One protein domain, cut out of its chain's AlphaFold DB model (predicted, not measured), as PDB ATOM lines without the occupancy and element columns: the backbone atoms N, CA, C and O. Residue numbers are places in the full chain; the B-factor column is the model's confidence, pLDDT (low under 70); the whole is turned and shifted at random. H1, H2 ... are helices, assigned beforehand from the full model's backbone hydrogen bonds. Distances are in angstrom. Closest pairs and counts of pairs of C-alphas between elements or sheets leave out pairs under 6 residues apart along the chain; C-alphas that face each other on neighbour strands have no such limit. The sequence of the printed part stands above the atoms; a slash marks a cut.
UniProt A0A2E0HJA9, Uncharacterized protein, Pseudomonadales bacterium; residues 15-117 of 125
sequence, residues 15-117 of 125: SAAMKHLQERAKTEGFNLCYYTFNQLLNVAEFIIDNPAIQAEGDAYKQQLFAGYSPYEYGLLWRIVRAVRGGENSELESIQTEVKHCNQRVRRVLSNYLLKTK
ATOM      1  N   SER A  15     127.097 169.372 211.844       84.06
ATOM      2  CA  SER A  15     126.978 170.496 212.774       84.06
ATOM      3  C   SER A  15     127.745 170.248 214.074       84.06
ATOM      4  O   SER A  15     128.411 171.147 214.584       84.06
ATOM      5  N   ALA A  16     127.719 169.012 214.584       84.81
ATOM      6  CA  ALA A  16     128.445 168.634 215.791       84.81
ATOM      7  C   ALA A  16     129.970 168.607 215.574       84.81
ATOM      8  O   ALA A  16     130.718 169.138 216.397       84.81
ATOM      9  N   ALA A  17     130.434 168.062 214.445       85.25
ATOM     10  CA  ALA A  17     131.848 168.066 214.073       85.25
ATOM     11  C   ALA A  17     132.377 169.490 213.840       85.25
ATOM     12  O   ALA A  17     133.473 169.824 214.291       85.25
ATOM     13  N   MET A  18     131.585 170.347 213.188       87.75
ATOM     14  CA  MET A  18     131.919 171.755 212.963       87.75
ATOM     15  C   MET A  18     132.015 172.524 214.279       87.75
ATOM     16  O   MET A  18     133.001 173.231 214.492       87.75
ATOM     17  N   LYS A  19     131.054 172.333 215.192       88.81
ATOM     18  CA  LYS A  19     131.094 172.934 216.531       88.81
ATOM     19  C   LYS A  19     132.348 172.503 217.297       88.81
ATOM     20  O   LYS A  19     133.080 173.353 217.794       88.81
ATOM     21  N   HIS A  20     132.651 171.204 217.311       88.69
ATOM     22  CA  HIS A  20     133.844 170.682 217.981       88.69
ATOM     23  C   HIS A  20     135.142 171.263 217.408       88.69
ATOM     24  O   HIS A  20     136.055 171.643 218.140       88.69
ATOM     25  N   LEU A  21     135.225 171.348 216.082       89.75
ATOM     26  CA  LEU A  21     136.380 171.894 215.390       89.75
ATOM     27  C   LEU A  21     136.579 173.386 215.691       89.75
ATOM     28  O   LEU A  21     137.708 173.815 215.911       89.75
ATOM     29  N   GLN A  22     135.493 174.161 215.751       89.69
ATOM     30  CA  GLN A  22     135.529 175.574 216.134       89.69
ATOM     31  C   GLN A  22     135.958 175.776 217.589       89.69
ATOM     32  O   GLN A  22     136.769 176.656 217.869       89.69
ATOM     33  N   GLU A  23     135.454 174.958 218.512       90.94
ATOM     34  CA  GLU A  23     135.860 174.993 219.921       90.94
ATOM     35  C   GLU A  23     137.356 174.693 220.069       90.94
ATOM     36  O   GLU A  23     138.084 175.466 220.688       90.94
ATOM     37  N   ARG A  24     137.848 173.625 219.426       89.69
ATOM     38  CA  ARG A  24     139.271 173.257 219.474       89.69
ATOM     39  C   ARG A  24     140.173 174.289 218.813       89.69
ATOM     40  O   ARG A  24     141.234 174.559 219.358       89.69
ATOM     41  N   ALA A  25     139.762 174.892 217.702       88.31
ATOM     42  CA  ALA A  25     140.524 175.971 217.074       88.31
ATOM     43  C   ALA A  25     140.712 177.172 218.002       88.31
ATOM     44  O   ALA A  25     141.821 177.697 218.101       88.31
ATOM     45  N   LYS A  26     139.661 177.549 218.742       88.94
ATOM     46  CA  LYS A  26     139.737 178.595 219.769       88.94
ATOM     47  C   LYS A  26     140.666 178.195 220.918       88.94
ATOM     48  O   LYS A  26     141.503 178.994 221.314       88.94
ATOM     49  N   THR A  27     140.544 176.971 221.435       89.81
ATOM     50  CA  THR A  27     141.352 176.500 222.576       89.81
ATOM     51  C   THR A  27     142.828 176.292 222.234       89.81
ATOM     52  O   THR A  27     143.692 176.612 223.039       89.81
ATOM     53  N   GLU A  28     143.130 175.729 221.066       86.62
ATOM     54  CA  GLU A  28     144.496 175.408 220.629       86.62
ATOM     55  C   GLU A  28     145.176 176.568 219.880       86.62
ATOM     56  O   GLU A  28     146.332 176.438 219.479       86.62
ATOM     57  N   GLY A  29     144.469 177.680 219.656       85.06
ATOM     58  CA  GLY A  29     145.016 178.873 219.011       85.06
ATOM     59  C   GLY A  29     145.473 178.636 217.569       85.06
ATOM     60  O   GLY A  29     146.555 179.082 217.189       85.06
ATOM     61  N   PHE A  30     144.695 177.906 216.760       86.88
ATOM     62  CA  PHE A  30     145.018 177.705 215.343       86.88
ATOM     63  C   PHE A  30     143.916 178.201 214.410       86.88
ATOM     64  O   PHE A  30     142.726 178.129 214.713       86.88
ATOM     65  N   ASN A  31     144.333 178.660 213.231       87.75
ATOM     66  CA  ASN A  31     143.429 179.167 212.213       87.75
ATOM     67  C   ASN A  31     142.710 178.038 211.466       87.75
ATOM     68  O   ASN A  31     143.332 177.079 210.995       87.75
ATOM     69  N   LEU A  32     141.395 178.182 211.313       87.88
ATOM     70  CA  LEU A  32     140.562 177.245 210.568       87.88
ATOM     71  C   LEU A  32     140.695 177.487 209.070       87.88
ATOM     72  O   LEU A  32     140.238 178.506 208.555       87.88
ATOM     73  N   CYS A  33     141.280 176.508 208.386       91.06
ATOM     74  CA  CYS A  33     141.298 176.433 206.936       91.06
ATOM     75  C   CYS A  33     140.819 175.054 206.503       91.06
ATOM     76  O   CYS A  33     141.392 174.025 206.862       91.06
ATOM     77  N   TYR A  34     139.716 175.051 205.776       87.69
ATOM     78  CA  TYR A  34     139.054 173.904 205.193       87.69
ATOM     79  C   TYR A  34     139.453 173.721 203.733       87.69
ATOM     80  O   TYR A  34     139.255 172.634 203.193       87.69
ATOM     81  N   TYR A  35     139.968 174.744 203.057       90.19
ATOM     82  CA  TYR A  35     140.388 174.656 201.660       90.19
ATOM     83  C   TYR A  35     141.865 174.285 201.526       90.19
ATOM     84  O   TYR A  35     142.717 174.671 202.322       90.19
ATOM     85  N   THR A  36     142.176 173.473 200.517       91.62
ATOM     86  CA  THR A  36     143.566 173.247 200.124       91.62
ATOM     87  C   THR A  36     144.107 174.495 199.436       91.62
ATOM     88  O   THR A  36     143.335 175.298 198.916       91.62
ATOM     89  N   PHE A  37     145.432 174.626 199.384       94.44
ATOM     90  CA  PHE A  37     146.071 175.734 198.675       94.44
ATOM     91  C   PHE A  37     145.577 175.829 197.227       94.44
ATOM     92  O   PHE A  37     145.073 176.869 196.842       94.44
ATOM     93  N   ASN A  38     145.572 174.719 196.478       94.38
ATOM     94  CA  ASN A  38     145.095 174.710 195.091       94.38
ATOM     95  C   ASN A  38     143.619 175.125 194.957       94.38
ATOM     96  O   ASN A  38     143.240 175.734 193.971       94.38
ATOM     97  N   GLN A  39     142.766 174.821 195.942       94.00
ATOM     98  CA  GLN A  39     141.374 175.283 195.907       94.00
ATOM     99  C   GLN A  39     141.279 176.797 196.087       94.00
ATOM    100  O   GLN A  39     140.485 177.429 195.402       94.00
ATOM    101  N   LEU A  40     142.078 177.366 196.991       95.06
ATOM    102  CA  LEU A  40     142.155 178.815 197.171       95.06
ATOM    103  C   LEU A  40     142.803 179.494 195.958       95.06
ATOM    104  O   LEU A  40     142.340 180.549 195.546       95.06
ATOM    105  N   LEU A  41     143.819 178.865 195.362       96.44
ATOM    106  CA  LEU A  41     144.507 179.347 194.168       96.44
ATOM    107  C   LEU A  41     143.560 179.426 192.971       96.44
ATOM    108  O   LEU A  41     143.445 180.489 192.383       96.44
ATOM    109  N   ASN A  42     142.798 178.368 192.685       96.00
ATOM    110  CA  ASN A  42     141.829 178.384 191.585       96.00
ATOM    111  C   ASN A  42     140.773 179.494 191.756       96.00
ATOM    112  O   ASN A  42     140.315 180.088 190.783       96.00
ATOM    113  N   VAL A  43     140.358 179.775 192.997       95.00
ATOM    114  CA  VAL A  43     139.420 180.874 193.280       95.00
ATOM    115  C   VAL A  43     140.112 182.228 193.123       95.00
ATOM    116  O   VAL A  43     139.502 183.162 192.611       95.00
ATOM    117  N   ALA A  44     141.378 182.346 193.521       95.12
ATOM    118  CA  ALA A  44     142.169 183.550 193.304       95.12
ATOM    119  C   ALA A  44     142.375 183.838 191.808       95.12
ATOM    120  O   ALA A  44     142.175 184.972 191.387       95.12
ATOM    121  N   GLU A  45     142.699 182.821 191.008       94.81
ATOM    122  CA  GLU A  45     142.793 182.906 189.544       94.81
ATOM    123  C   GLU A  45     141.462 183.364 188.943       94.81
ATOM    124  O   GLU A  45     141.428 184.346 188.209       94.81
ATOM    125  N   PHE A  46     140.342 182.776 189.373       94.31
ATOM    126  CA  PHE A  46     139.015 183.233 188.960       94.31
ATOM    127  C   PHE A  46     138.758 184.715 189.295       94.31
ATOM    128  O   PHE A  46     138.206 185.442 188.472       94.31
ATOM    129  N   ILE A  47     139.156 185.194 190.479       93.94
ATOM    130  CA  ILE A  47     139.033 186.618 190.851       93.94
ATOM    131  C   ILE A  47     139.914 187.504 189.960       93.94
ATOM    132  O   ILE A  47     139.522 188.625 189.625       93.94
ATOM    133  N   ILE A  48     141.105 187.030 189.593       92.31
ATOM    134  CA  ILE A  48     142.034 187.741 188.708       92.31
ATOM    135  C   ILE A  48     141.444 187.856 187.302       92.31
ATOM    136  O   ILE A  48     141.435 188.956 186.749       92.31
ATOM    137  N   ASP A  49     140.870 186.770 186.789       92.88
ATOM    138  CA  ASP A  49     140.214 186.715 185.480       92.88
ATOM    139  C   ASP A  49     138.910 187.531 185.429       92.88
ATOM    140  O   ASP A  49     138.447 187.910 184.354       92.88
ATOM    141  N   ASN A  50     138.316 187.843 186.589       90.94
ATOM    142  CA  ASN A  50     137.064 188.594 186.718       90.94
ATOM    143  C   ASN A  50     137.274 189.910 187.492       90.94
ATOM    144  O   ASN A  50     136.830 190.040 188.640       90.94
ATOM    145  N   PRO A  51     137.894 190.937 186.876       84.12
ATOM    146  CA  PRO A  51     138.253 192.188 187.548       84.12
ATOM    147  C   PRO A  51     137.054 192.959 188.118       84.12
ATOM    148  O   PRO A  51     137.228 193.734 189.058       84.12
ATOM    149  N   ALA A  52     135.834 192.707 187.626       88.56
ATOM    150  CA  ALA A  52     134.606 193.249 188.204       88.56
ATOM    151  C   ALA A  52     134.488 192.923 189.703       88.56
ATOM    152  O   ALA A  52     134.230 193.814 190.502       88.56
ATOM    153  N   ILE A  53     134.813 191.690 190.115       87.44
ATOM    154  CA  ILE A  53     134.762 191.257 191.524       87.44
ATOM    155  C   ILE A  53     135.702 192.092 192.400       87.44
ATOM    156  O   ILE A  53     135.424 192.326 193.573       87.44
ATOM    157  N   GLN A  54     136.824 192.552 191.844       81.38
ATOM    158  CA  GLN A  54     137.799 193.368 192.565       81.38
ATOM    159  C   GLN A  54     137.345 194.826 192.702       81.38
ATOM    160  O   GLN A  54     137.675 195.457 193.708       81.38
ATOM    161  N   ALA A  55     136.585 195.335 191.728       86.00
ATOM    162  CA  ALA A  55     136.023 196.684 191.735       86.00
ATOM    163  C   ALA A  55     134.822 196.830 192.687       86.00
ATOM    164  O   ALA A  55     134.537 197.934 193.144       86.00
ATOM    165  N   GLU A  56     134.150 195.724 193.017       89.88
ATOM    166  CA  GLU A  56     133.032 195.714 193.960       89.88
ATOM    167  C   GLU A  56     133.445 196.096 195.391       89.88
ATOM    168  O   GLU A  56     134.585 195.895 195.830       89.88
ATOM    169  N   GLY A  57     132.483 196.615 196.156       86.19
ATOM    170  CA  GLY A  57     132.682 196.957 197.563       86.19
ATOM    171  C   GLY A  57     132.939 195.733 198.452       86.19
ATOM    172  O   GLY A  57     132.526 194.611 198.148       86.19
ATOM    173  N   ASP A  58     133.573 195.953 199.606       85.62
ATOM    174  CA  ASP A  58     133.896 194.876 200.555       85.62
ATOM    175  C   ASP A  58     132.658 194.123 201.053       85.62
ATOM    176  O   ASP A  58     132.729 192.917 201.269       85.62
ATOM    177  N   ALA A  59     131.507 194.794 201.165       86.25
ATOM    178  CA  ALA A  59     130.246 194.151 201.537       86.25
ATOM    179  C   ALA A  59     129.827 193.065 200.528       86.25
ATOM    180  O   ALA A  59     129.444 191.964 200.926       86.25
ATOM    181  N   TYR A  60     129.968 193.339 199.227       88.94
ATOM    182  CA  TYR A  60     129.671 192.368 198.175       88.94
ATOM    183  C   TYR A  60     130.664 191.205 198.199       88.94
ATOM    184  O   TYR A  60     130.265 190.043 198.165       88.94
ATOM    185  N   LYS A  61     131.964 191.496 198.330       87.69
ATOM    186  CA  LYS A  61     133.013 190.468 198.428       87.69
ATOM    187  C   LYS A  61     132.797 189.561 199.641       87.69
ATOM    188  O   LYS A  61     132.889 188.343 199.521       87.69
ATOM    189  N   GLN A  62     132.452 190.130 200.795       85.62
ATOM    190  CA  GLN A  62     132.121 189.357 201.993       85.62
ATOM    191  C   GLN A  62     130.882 188.484 201.788       85.62
ATOM    192  O   GLN A  62     130.876 187.341 202.234       85.62
ATOM    193  N   GLN A  63     129.860 188.977 201.085       88.56
ATOM    194  CA  GLN A  63     128.680 188.181 200.753       88.56
ATOM    195  C   GLN A  63     129.016 187.037 199.785       88.56
ATOM    196  O   GLN A  63     128.604 185.898 200.009       88.56
ATOM    197  N   LEU A  64     129.810 187.315 198.746       88.19
ATOM    198  CA  LEU A  64     130.262 186.335 197.757       88.19
ATOM    199  C   LEU A  64     131.079 185.207 198.406       88.19
ATOM    200  O   LEU A  64     130.936 184.039 198.044       88.19
ATOM    201  N   PHE A  65     131.893 185.547 199.407       89.69
ATOM    202  CA  PHE A  65     132.747 184.612 200.136       89.69
ATOM    203  C   PHE A  65     132.246 184.317 201.556       89.69
ATOM    204  O   PHE A  65     133.027 183.889 202.400       89.69
ATOM    205  N   ALA A  66     130.946 184.458 201.832       86.75
ATOM    206  CA  ALA A  66     130.383 184.279 203.178       86.75
ATOM    207  C   ALA A  66     130.612 182.873 203.772       86.75
ATOM    208  O   ALA A  66     130.559 182.683 204.985       86.75
ATOM    209  N   GLY A  67     130.872 181.875 202.920       83.19
ATOM    210  CA  GLY A  67     131.229 180.517 203.339       83.19
ATOM    211  C   GLY A  67     132.687 180.336 203.783       83.19
ATOM    212  O   GLY A  67     133.045 179.231 204.190       83.19
ATOM    213  N   TYR A  68     133.523 181.368 203.668       89.06
ATOM    214  CA  TYR A  68     134.927 181.355 204.070       89.06
ATOM    215  C   TYR A  68     135.043 181.794 205.529       89.06
ATOM    216  O   TYR A  68     134.366 182.716 205.984       89.06
ATOM    217  N   SER A  69     135.938 181.157 206.277       88.00
ATOM    218  CA  SER A  69     136.368 181.682 207.568       88.00
ATOM    219  C   SER A  69     137.090 183.027 207.369       88.00
ATOM    220  O   SER A  69     137.668 183.259 206.303       88.00
ATOM    221  N   PRO A  70     137.145 183.908 208.387       89.19
ATOM    222  CA  PRO A  70     137.904 185.158 208.291       89.19
ATOM    223  C   PRO A  70     139.364 184.943 207.868       89.19
ATOM    224  O   PRO A  70     139.940 185.740 207.131       89.19
ATOM    225  N   TYR A  71     139.947 183.823 208.299       91.56
ATOM    226  CA  TYR A  71     141.291 183.428 207.915       91.56
ATOM    227  C   TYR A  71     141.385 183.006 206.445       91.56
ATOM    228  O   TYR A  71     142.283 183.455 205.740       91.56
ATOM    229  N   GLU A  72     140.455 182.179 205.961       92.81
ATOM    230  CA  GLU A  72     140.416 181.761 204.554       92.81
ATOM    231  C   GLU A  72     140.187 182.952 203.622       92.81
ATOM    232  O   GLU A  72     140.817 183.033 202.570       92.81
ATOM    233  N   TYR A  73     139.330 183.893 204.022       92.94
ATOM    234  CA  TYR A  73     139.104 185.138 203.295       92.94
ATOM    235  C   TYR A  73     140.387 185.977 203.216       92.94
ATOM    236  O   TYR A  73     140.776 186.416 202.135       92.94
ATOM    237  N   GLY A  74     141.096 186.152 204.337       93.19
ATOM    238  CA  GLY A  74     142.382 186.855 204.356       93.19
ATOM    239  C   GLY A  74     143.450 186.171 203.494       93.19
ATOM    240  O   GLY A  74     144.153 186.837 202.735       93.19
ATOM    241  N   LEU A  75     143.541 184.838 203.561       95.06
ATOM    242  CA  LEU A  75     144.432 184.051 202.706       95.06
ATOM    243  C   LEU A  75     144.110 184.228 201.224       95.06
ATOM    244  O   LEU A  75     145.028 184.403 200.429       95.06
ATOM    245  N   LEU A  76     142.829 184.207 200.853       95.44
ATOM    246  CA  LEU A  76     142.399 184.345 199.465       95.44
ATOM    247  C   LEU A  76     142.929 185.644 198.846       95.44
ATOM    248  O   LEU A  76     143.533 185.614 197.777       95.44
ATOM    249  N   TRP A  77     142.796 186.770 199.546       94.38
ATOM    250  CA  TRP A  77     143.290 188.056 199.046       94.38
ATOM    251  C   TRP A  77     144.817 188.183 199.075       94.38
ATOM    252  O   TRP A  77     145.382 188.838 198.197       94.38
ATOM    253  N   ARG A  78     145.503 187.515 200.015       95.88
ATOM    254  CA  ARG A  78     146.970 187.376 199.974       95.88
ATOM    255  C   ARG A  78     147.424 186.619 198.726       95.88
ATOM    256  O   ARG A  78     148.347 187.074 198.058       95.88
ATOM    257  N   ILE A  79     146.741 185.529 198.368       96.69
ATOM    258  CA  ILE A  79     147.030 184.758 197.150       96.69
ATOM    259  C   ILE A  79     146.760 185.608 195.905       96.69
ATOM    260  O   ILE A  79     147.630 185.698 195.047       96.69
ATOM    261  N   VAL A  80     145.610 186.292 195.825       95.25
ATOM    262  CA  VAL A  80     145.292 187.198 194.702       95.25
ATOM    263  C   VAL A  80     146.401 188.233 194.503       95.25
ATOM    264  O   VAL A  80     146.855 188.446 193.379       95.25
ATOM    265  N   ARG A  81     146.872 188.860 195.588       95.25
ATOM    266  CA  ARG A  81     147.977 189.821 195.531       95.25
ATOM    267  C   ARG A  81     149.277 189.169 195.052       95.25
ATOM    268  O   ARG A  81     149.906 189.712 194.148       95.25
ATOM    269  N   ALA A  82     149.658 188.031 195.627       96.25
ATOM    270  CA  ALA A  82     150.914 187.356 195.310       96.25
ATOM    271  C   ALA A  82     150.964 186.870 193.851       96.25
ATOM    272  O   ALA A  82     151.965 187.086 193.171       96.25
ATOM    273  N   VAL A  83     149.865 186.306 193.330       95.00
ATOM    274  CA  VAL A  83     149.761 185.902 191.916       95.00
ATOM    275  C   VAL A  83     149.901 187.116 190.994       95.00
ATOM    276  O   VAL A  83     150.688 187.082 190.052       95.00
ATOM    277  N   ARG A  84     149.199 188.223 191.280       92.88
ATOM    278  CA  ARG A  84     149.299 189.455 190.473       92.88
ATOM    279  C   ARG A  84     150.689 190.092 190.518       92.88
ATOM    280  O   ARG A  84     151.104 190.688 189.530       92.88
ATOM    281  N   GLY A  85     151.372 190.003 191.657       93.19
ATOM    282  CA  GLY A  85     152.720 190.535 191.854       93.19
ATOM    283  C   GLY A  85     153.841 189.628 191.340       93.19
ATOM    284  O   GLY A  85     154.994 190.051 191.346       93.19
ATOM    285  N   GLY A  86     153.536 188.396 190.916       92.88
ATOM    286  CA  GLY A  86     154.558 187.397 190.582       92.88
ATOM    287  C   GLY A  86     155.408 186.974 191.790       92.88
ATOM    288  O   GLY A  86     156.563 186.580 191.636       92.88
ATOM    289  N   GLU A  87     154.861 187.083 193.004       95.81
ATOM    290  CA  GLU A  87     155.560 186.841 194.270       95.81
ATOM    291  C   GLU A  87     155.574 185.338 194.613       95.81
ATOM    292  O   GLU A  87     154.873 184.870 195.513       95.81
ATOM    293  N   ASN A  88     156.381 184.552 193.894       94.38
ATOM    294  CA  ASN A  88     156.436 183.090 194.069       94.38
ATOM    295  C   ASN A  88     156.814 182.652 195.498       94.38
ATOM    296  O   ASN A  88     156.263 181.679 196.005       94.38
ATOM    297  N   SER A  89     157.704 183.383 196.174       95.81
ATOM    298  CA  SER A  89     158.095 183.086 197.560       95.81
ATOM    299  C   SER A  89     156.941 183.262 198.555       95.81
ATOM    300  O   SER A  89     156.812 182.483 199.499       95.81
ATOM    301  N   GLU A  90     156.067 184.248 198.334       95.94
ATOM    302  CA  GLU A  90     154.863 184.437 199.148       95.94
ATOM    303  C   GLU A  90     153.851 183.315 198.881       95.94
ATOM    304  O   GLU A  90     153.250 182.794 199.819       95.94
ATOM    305  N   LEU A  91     153.710 182.861 197.631       96.31
ATOM    306  CA  LEU A  91     152.856 181.715 197.302       96.31
ATOM    307  C   LEU A  91     153.327 180.421 197.981       96.31
ATOM    308  O   LEU A  91     152.504 179.699 198.547       96.31
ATOM    309  N   GLU A  92     154.633 180.146 197.993       96.81
ATOM    310  CA  GLU A  92     155.213 178.993 198.700       96.81
ATOM    311  C   GLU A  92     155.016 179.082 200.223       96.81
ATOM    312  O   GLU A  92     154.674 178.089 200.885       96.81
ATOM    313  N   SER A  93     155.178 180.285 200.782       97.06
ATOM    314  CA  SER A  93     154.916 180.579 202.193       97.06
ATOM    315  C   SER A  93     153.455 180.292 202.553       97.06
ATOM    316  O   SER A  93     153.169 179.503 203.461       97.06
ATOM    317  N   ILE A  94     152.515 180.827 201.767       96.12
ATOM    318  CA  ILE A  94     151.077 180.605 201.942       96.12
ATOM    319  C   ILE A  94     150.726 179.121 201.786       96.12
ATOM    320  O   ILE A  94     149.960 178.578 202.585       96.12
ATOM    321  N   GLN A  95     151.285 178.429 200.791       96.69
ATOM    322  CA  GLN A  95     151.049 177.001 200.589       96.69
ATOM    323  C   GLN A  95     151.463 176.186 201.820       96.69
ATOM    324  O   GLN A  95     150.734 175.281 202.245       96.69
ATOM    325  N   THR A  96     152.608 176.522 202.412       96.25
ATOM    326  CA  THR A  96     153.114 175.889 203.633       96.25
ATOM    327  C   THR A  96     152.194 176.169 204.822       96.25
ATOM    328  O   THR A  96     151.792 175.238 205.528       96.25
ATOM    329  N   GLU A  97     151.773 177.421 204.997       94.94
ATOM    330  CA  GLU A  97     150.824 177.844 206.032       94.94
ATOM    331  C   GLU A  97     149.497 177.062 205.936       94.94
ATOM    332  O   GLU A  97     149.063 176.402 206.889       94.94
ATOM    333  N   VAL A  98     148.904 177.026 204.738       94.31
ATOM    334  CA  VAL A  98     147.654 176.312 204.439       94.31
ATOM    335  C   VAL A  98     147.806 174.806 204.649       94.31
ATOM    336  O   VAL A  98     146.885 174.154 205.156       94.31
ATOM    337  N   LYS A  99     148.957 174.221 204.297       92.94
ATOM    338  CA  LYS A  99     149.250 172.803 204.545       92.94
ATOM    339  C   LYS A  99     149.233 172.496 206.043       92.94
ATOM    340  O   LYS A  99     148.587 171.525 206.447       92.94
ATOM    341  N   HIS A 100     149.872 173.325 206.867       92.56
ATOM    342  CA  HIS A 100     149.883 173.145 208.319       92.56
ATOM    343  C   HIS A 100     148.496 173.319 208.947       92.56
ATOM    344  O   HIS A 100     148.086 172.473 209.750       92.56
ATOM    345  N   CYS A 101     147.734 174.340 208.549       91.12
ATOM    346  CA  CYS A 101     146.354 174.520 209.010       91.12
ATOM    347  C   CYS A 101     145.472 173.319 208.646       91.12
ATOM    348  O   CYS A 101     144.801 172.756 209.513       91.12
ATOM    349  N   ASN A 102     145.542 172.848 207.398       89.75
ATOM    350  CA  ASN A 102     144.791 171.675 206.954       89.75
ATOM    351  C   ASN A 102     145.161 170.409 207.741       89.75
ATOM    352  O   ASN A 102     144.283 169.620 208.093       89.75
ATOM    353  N   GLN A 103     146.449 170.197 208.040       89.94
ATOM    354  CA  GLN A 103     146.902 169.074 208.866       89.94
ATOM    355  C   GLN A 103     146.342 169.147 210.292       89.94
ATOM    356  O   GLN A 103     145.893 168.127 210.822       89.94
ATOM    357  N   ARG A 104     146.319 170.340 210.903       90.38
ATOM    358  CA  ARG A 104     145.729 170.547 212.236       90.38
ATOM    359  C   ARG A 104     144.229 170.267 212.232       90.38
ATOM    360  O   ARG A 104     143.766 169.474 213.047       90.38
ATOM    361  N   VAL A 105     143.490 170.816 211.267       89.56
ATOM    362  CA  VAL A 105     142.050 170.553 211.127       89.56
ATOM    363  C   VAL A 105     141.769 169.059 210.952       89.56
ATOM    364  O   VAL A 105     140.898 168.515 211.631       89.56
ATOM    365  N   ARG A 106     142.529 168.369 210.087       87.06
ATOM    366  CA  ARG A 106     142.413 166.913 209.908       87.06
ATOM    367  C   ARG A 106     142.627 166.172 211.221       87.06
ATOM    368  O   ARG A 106     141.812 165.326 211.559       87.06
ATOM    369  N   ARG A 107     143.676 166.508 211.977       87.62
ATOM    370  CA  ARG A 107     143.965 165.875 213.272       87.62
ATOM    371  C   ARG A 107     142.808 166.048 214.257       87.62
ATOM    372  O   ARG A 107     142.393 165.073 214.877       87.62
ATOM    373  N   VAL A 108     142.271 167.262 214.379       88.81
ATOM    374  CA  VAL A 108     141.146 167.554 215.281       88.81
ATOM    375  C   VAL A 108     139.899 166.766 214.880       88.81
ATOM    376  O   VAL A 108     139.280 166.121 215.726       88.81
ATOM    377  N   LEU A 109     139.559 166.752 213.591       85.75
ATOM    378  CA  LEU A 109     138.404 166.006 213.090       85.75
ATOM    379  C   LEU A 109     138.570 164.495 213.233       85.75
ATOM    380  O   LEU A 109     137.645 163.827 213.683       85.75
ATOM    381  N   SER A 110     139.739 163.947 212.905       83.56
ATOM    382  CA  SER A 110     140.010 162.519 213.088       83.56
ATOM    383  C   SER A 110     139.868 162.116 214.555       83.56
ATOM    384  O   SER A 110     139.219 161.116 214.853       83.56
ATOM    385  N   ASN A 111     140.384 162.929 215.483       83.81
ATOM    386  CA  ASN A 111     140.228 162.696 216.919       83.81
ATOM    387  C   ASN A 111     138.757 162.726 217.358       83.81
ATOM    388  O   ASN A 111     138.346 161.904 218.177       83.81
ATOM    389  N   TYR A 112     137.956 163.643 216.814       85.38
ATOM    390  CA  TYR A 112     136.518 163.700 217.073       85.38
ATOM    391  C   TYR A 112     135.790 162.441 216.585       85.38
ATOM    392  O   TYR A 112     135.026 161.830 217.335       85.38
ATOM    393  N   LEU A 113     136.061 162.020 215.348       80.50
ATOM    394  CA  LEU A 113     135.434 160.852 214.723       80.50
ATOM    395  C   LEU A 113     135.803 159.545 215.440       80.50
ATOM    396  O   LEU A 113     134.950 158.679 215.641       80.50
ATOM    397  N   LEU A 114     137.054 159.431 215.898       80.12
ATOM    398  CA  LEU A 114     137.519 158.332 216.747       80.12
ATOM    399  C   LEU A 114     136.767 158.289 218.084       80.12
ATOM    400  O   LEU A 114     136.235 157.245 218.462       80.12
ATOM    401  N   LYS A 115     136.678 159.426 218.788       80.12
ATOM    402  CA  LYS A 115     135.996 159.521 220.093       80.12
ATOM    403  C   LYS A 115     134.503 159.215 220.010       80.12
ATOM    404  O   LYS A 115     133.943 158.643 220.938       80.12
ATOM    405  N   THR A 116     133.871 159.559 218.895       75.38
ATOM    406  CA  THR A 116     132.445 159.308 218.642       75.38
ATOM    407  C   THR A 116     132.161 157.895 218.112       75.38
ATOM    408  O   THR A 116     131.006 157.566 217.860       75.38
ATOM    409  N   LYS A 117     133.185 157.027 218.004       66.38
ATOM    410  CA  LYS A 117     133.096 155.624 217.546       66.38
ATOM    411  C   LYS A 117     132.496 155.456 216.139       66.38
ATOM    412  O   LYS A 117     131.904 154.419 215.838       66.38
TER     413      LYS A 117
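AT A GLANCE: This is residues 15 to 117 of the 125 residues of an uncharacterized protein of Pseudomonadales bacterium (UniProt A0A2E0HJA9). One long helix, H6, runs along one side of an elongated model as its spine; H1 crosses it near its last part, while H5 folds back from its first part as a helical hairpin, with H2 packed across H5. Two small helices, H3 and H4, make a loose loop away from H6, and residues 55 to 60 of that loop stick out. The printed part has 103 residues with six named helices, in order H1 to H6, and no named strand; the class is all helix. It is only just compact, close to loose, with a radius of gyration of the C-alphas of 15.3 A, and the C-alphas span 47 by 30 by 20 A.

IN THESE COORDINATES: Find C-alpha 15 at (126.978, 170.496, 212.774); from there H1 runs through residues 15 to 28, 19.8 A from first to last C-alpha. Go on to C-alpha 37 at (146.071, 175.734, 198.675), where H2, residues 37 to 49, begins its 18.1 A. Next come two small helices, H3 at residues 51 to 55, 6.5 A, and H4 at residues 58 to 64, 9.7 A. H5 follows at residues 70 to 85, 22.8 A. Last comes H6, residues 88 to 115, the longest at 40.6 A, ending with C-alpha 115 at (135.996, 159.521, 220.093).

HOW THE PARTS SIT: Begin at H6, the hub, which touches three helices. With residues 105 to 112 alone it touches H1, at a steep tilt of 62 degrees, opposite ways; the closest C-alphas, of Leu 21 and Val 108, are 6.4 A apart. With residues 94 to 99 alone it touches H2, which meets it with Phe 37 alone; look at the closest C-alphas, of Phe 37 and Gln 95, 5.5 A apart, with the lines at a steep tilt of 48 degrees, opposite ways. With residues 88 to 94 alone it touches H5, and the two form a helical hairpin, at a shallow tilt of 25 degrees, opposite ways; the closest C-alphas, of Ala 82 and Glu 90, are 6.2 A apart. Farther out, H2 and H5 touch at a steep tilt of 60 degrees, the same way, with the C-alphas of Ala 44 and Val 80 closest at 5.0 A. The helix packing is mostly crossed, with 1 of these 4 touching pairs at a shallow tilt. H3 is close to but not clearly touching H2, where the C-alphas of Ile 47 and Ile 53 are closest at 6.3 A. H3 is also close to but not clearly touching H4, where those of Ile 53 and Lys 61 are closest at 7.2 A. H4 and H5 are only just apart, 8.3 A at the closest, and H1 is apart from H2 and H5. In H1, H2, H3, H4, H5 and H6, every O i to N i+4 pair is within hydrogen-bond range.

THE WHOLE: The two C-alphas farthest apart are those of Ala 55 and Lys 117, at 48.6 A. The printed part, residues 15 to 117, has no cut. The link from H1 to H2 is short, the other four are tight, and no link is long. Look in the B-factor column for a mean pLDDT of 90.1 over the printed part; residue 117 is the one printed residue under 70.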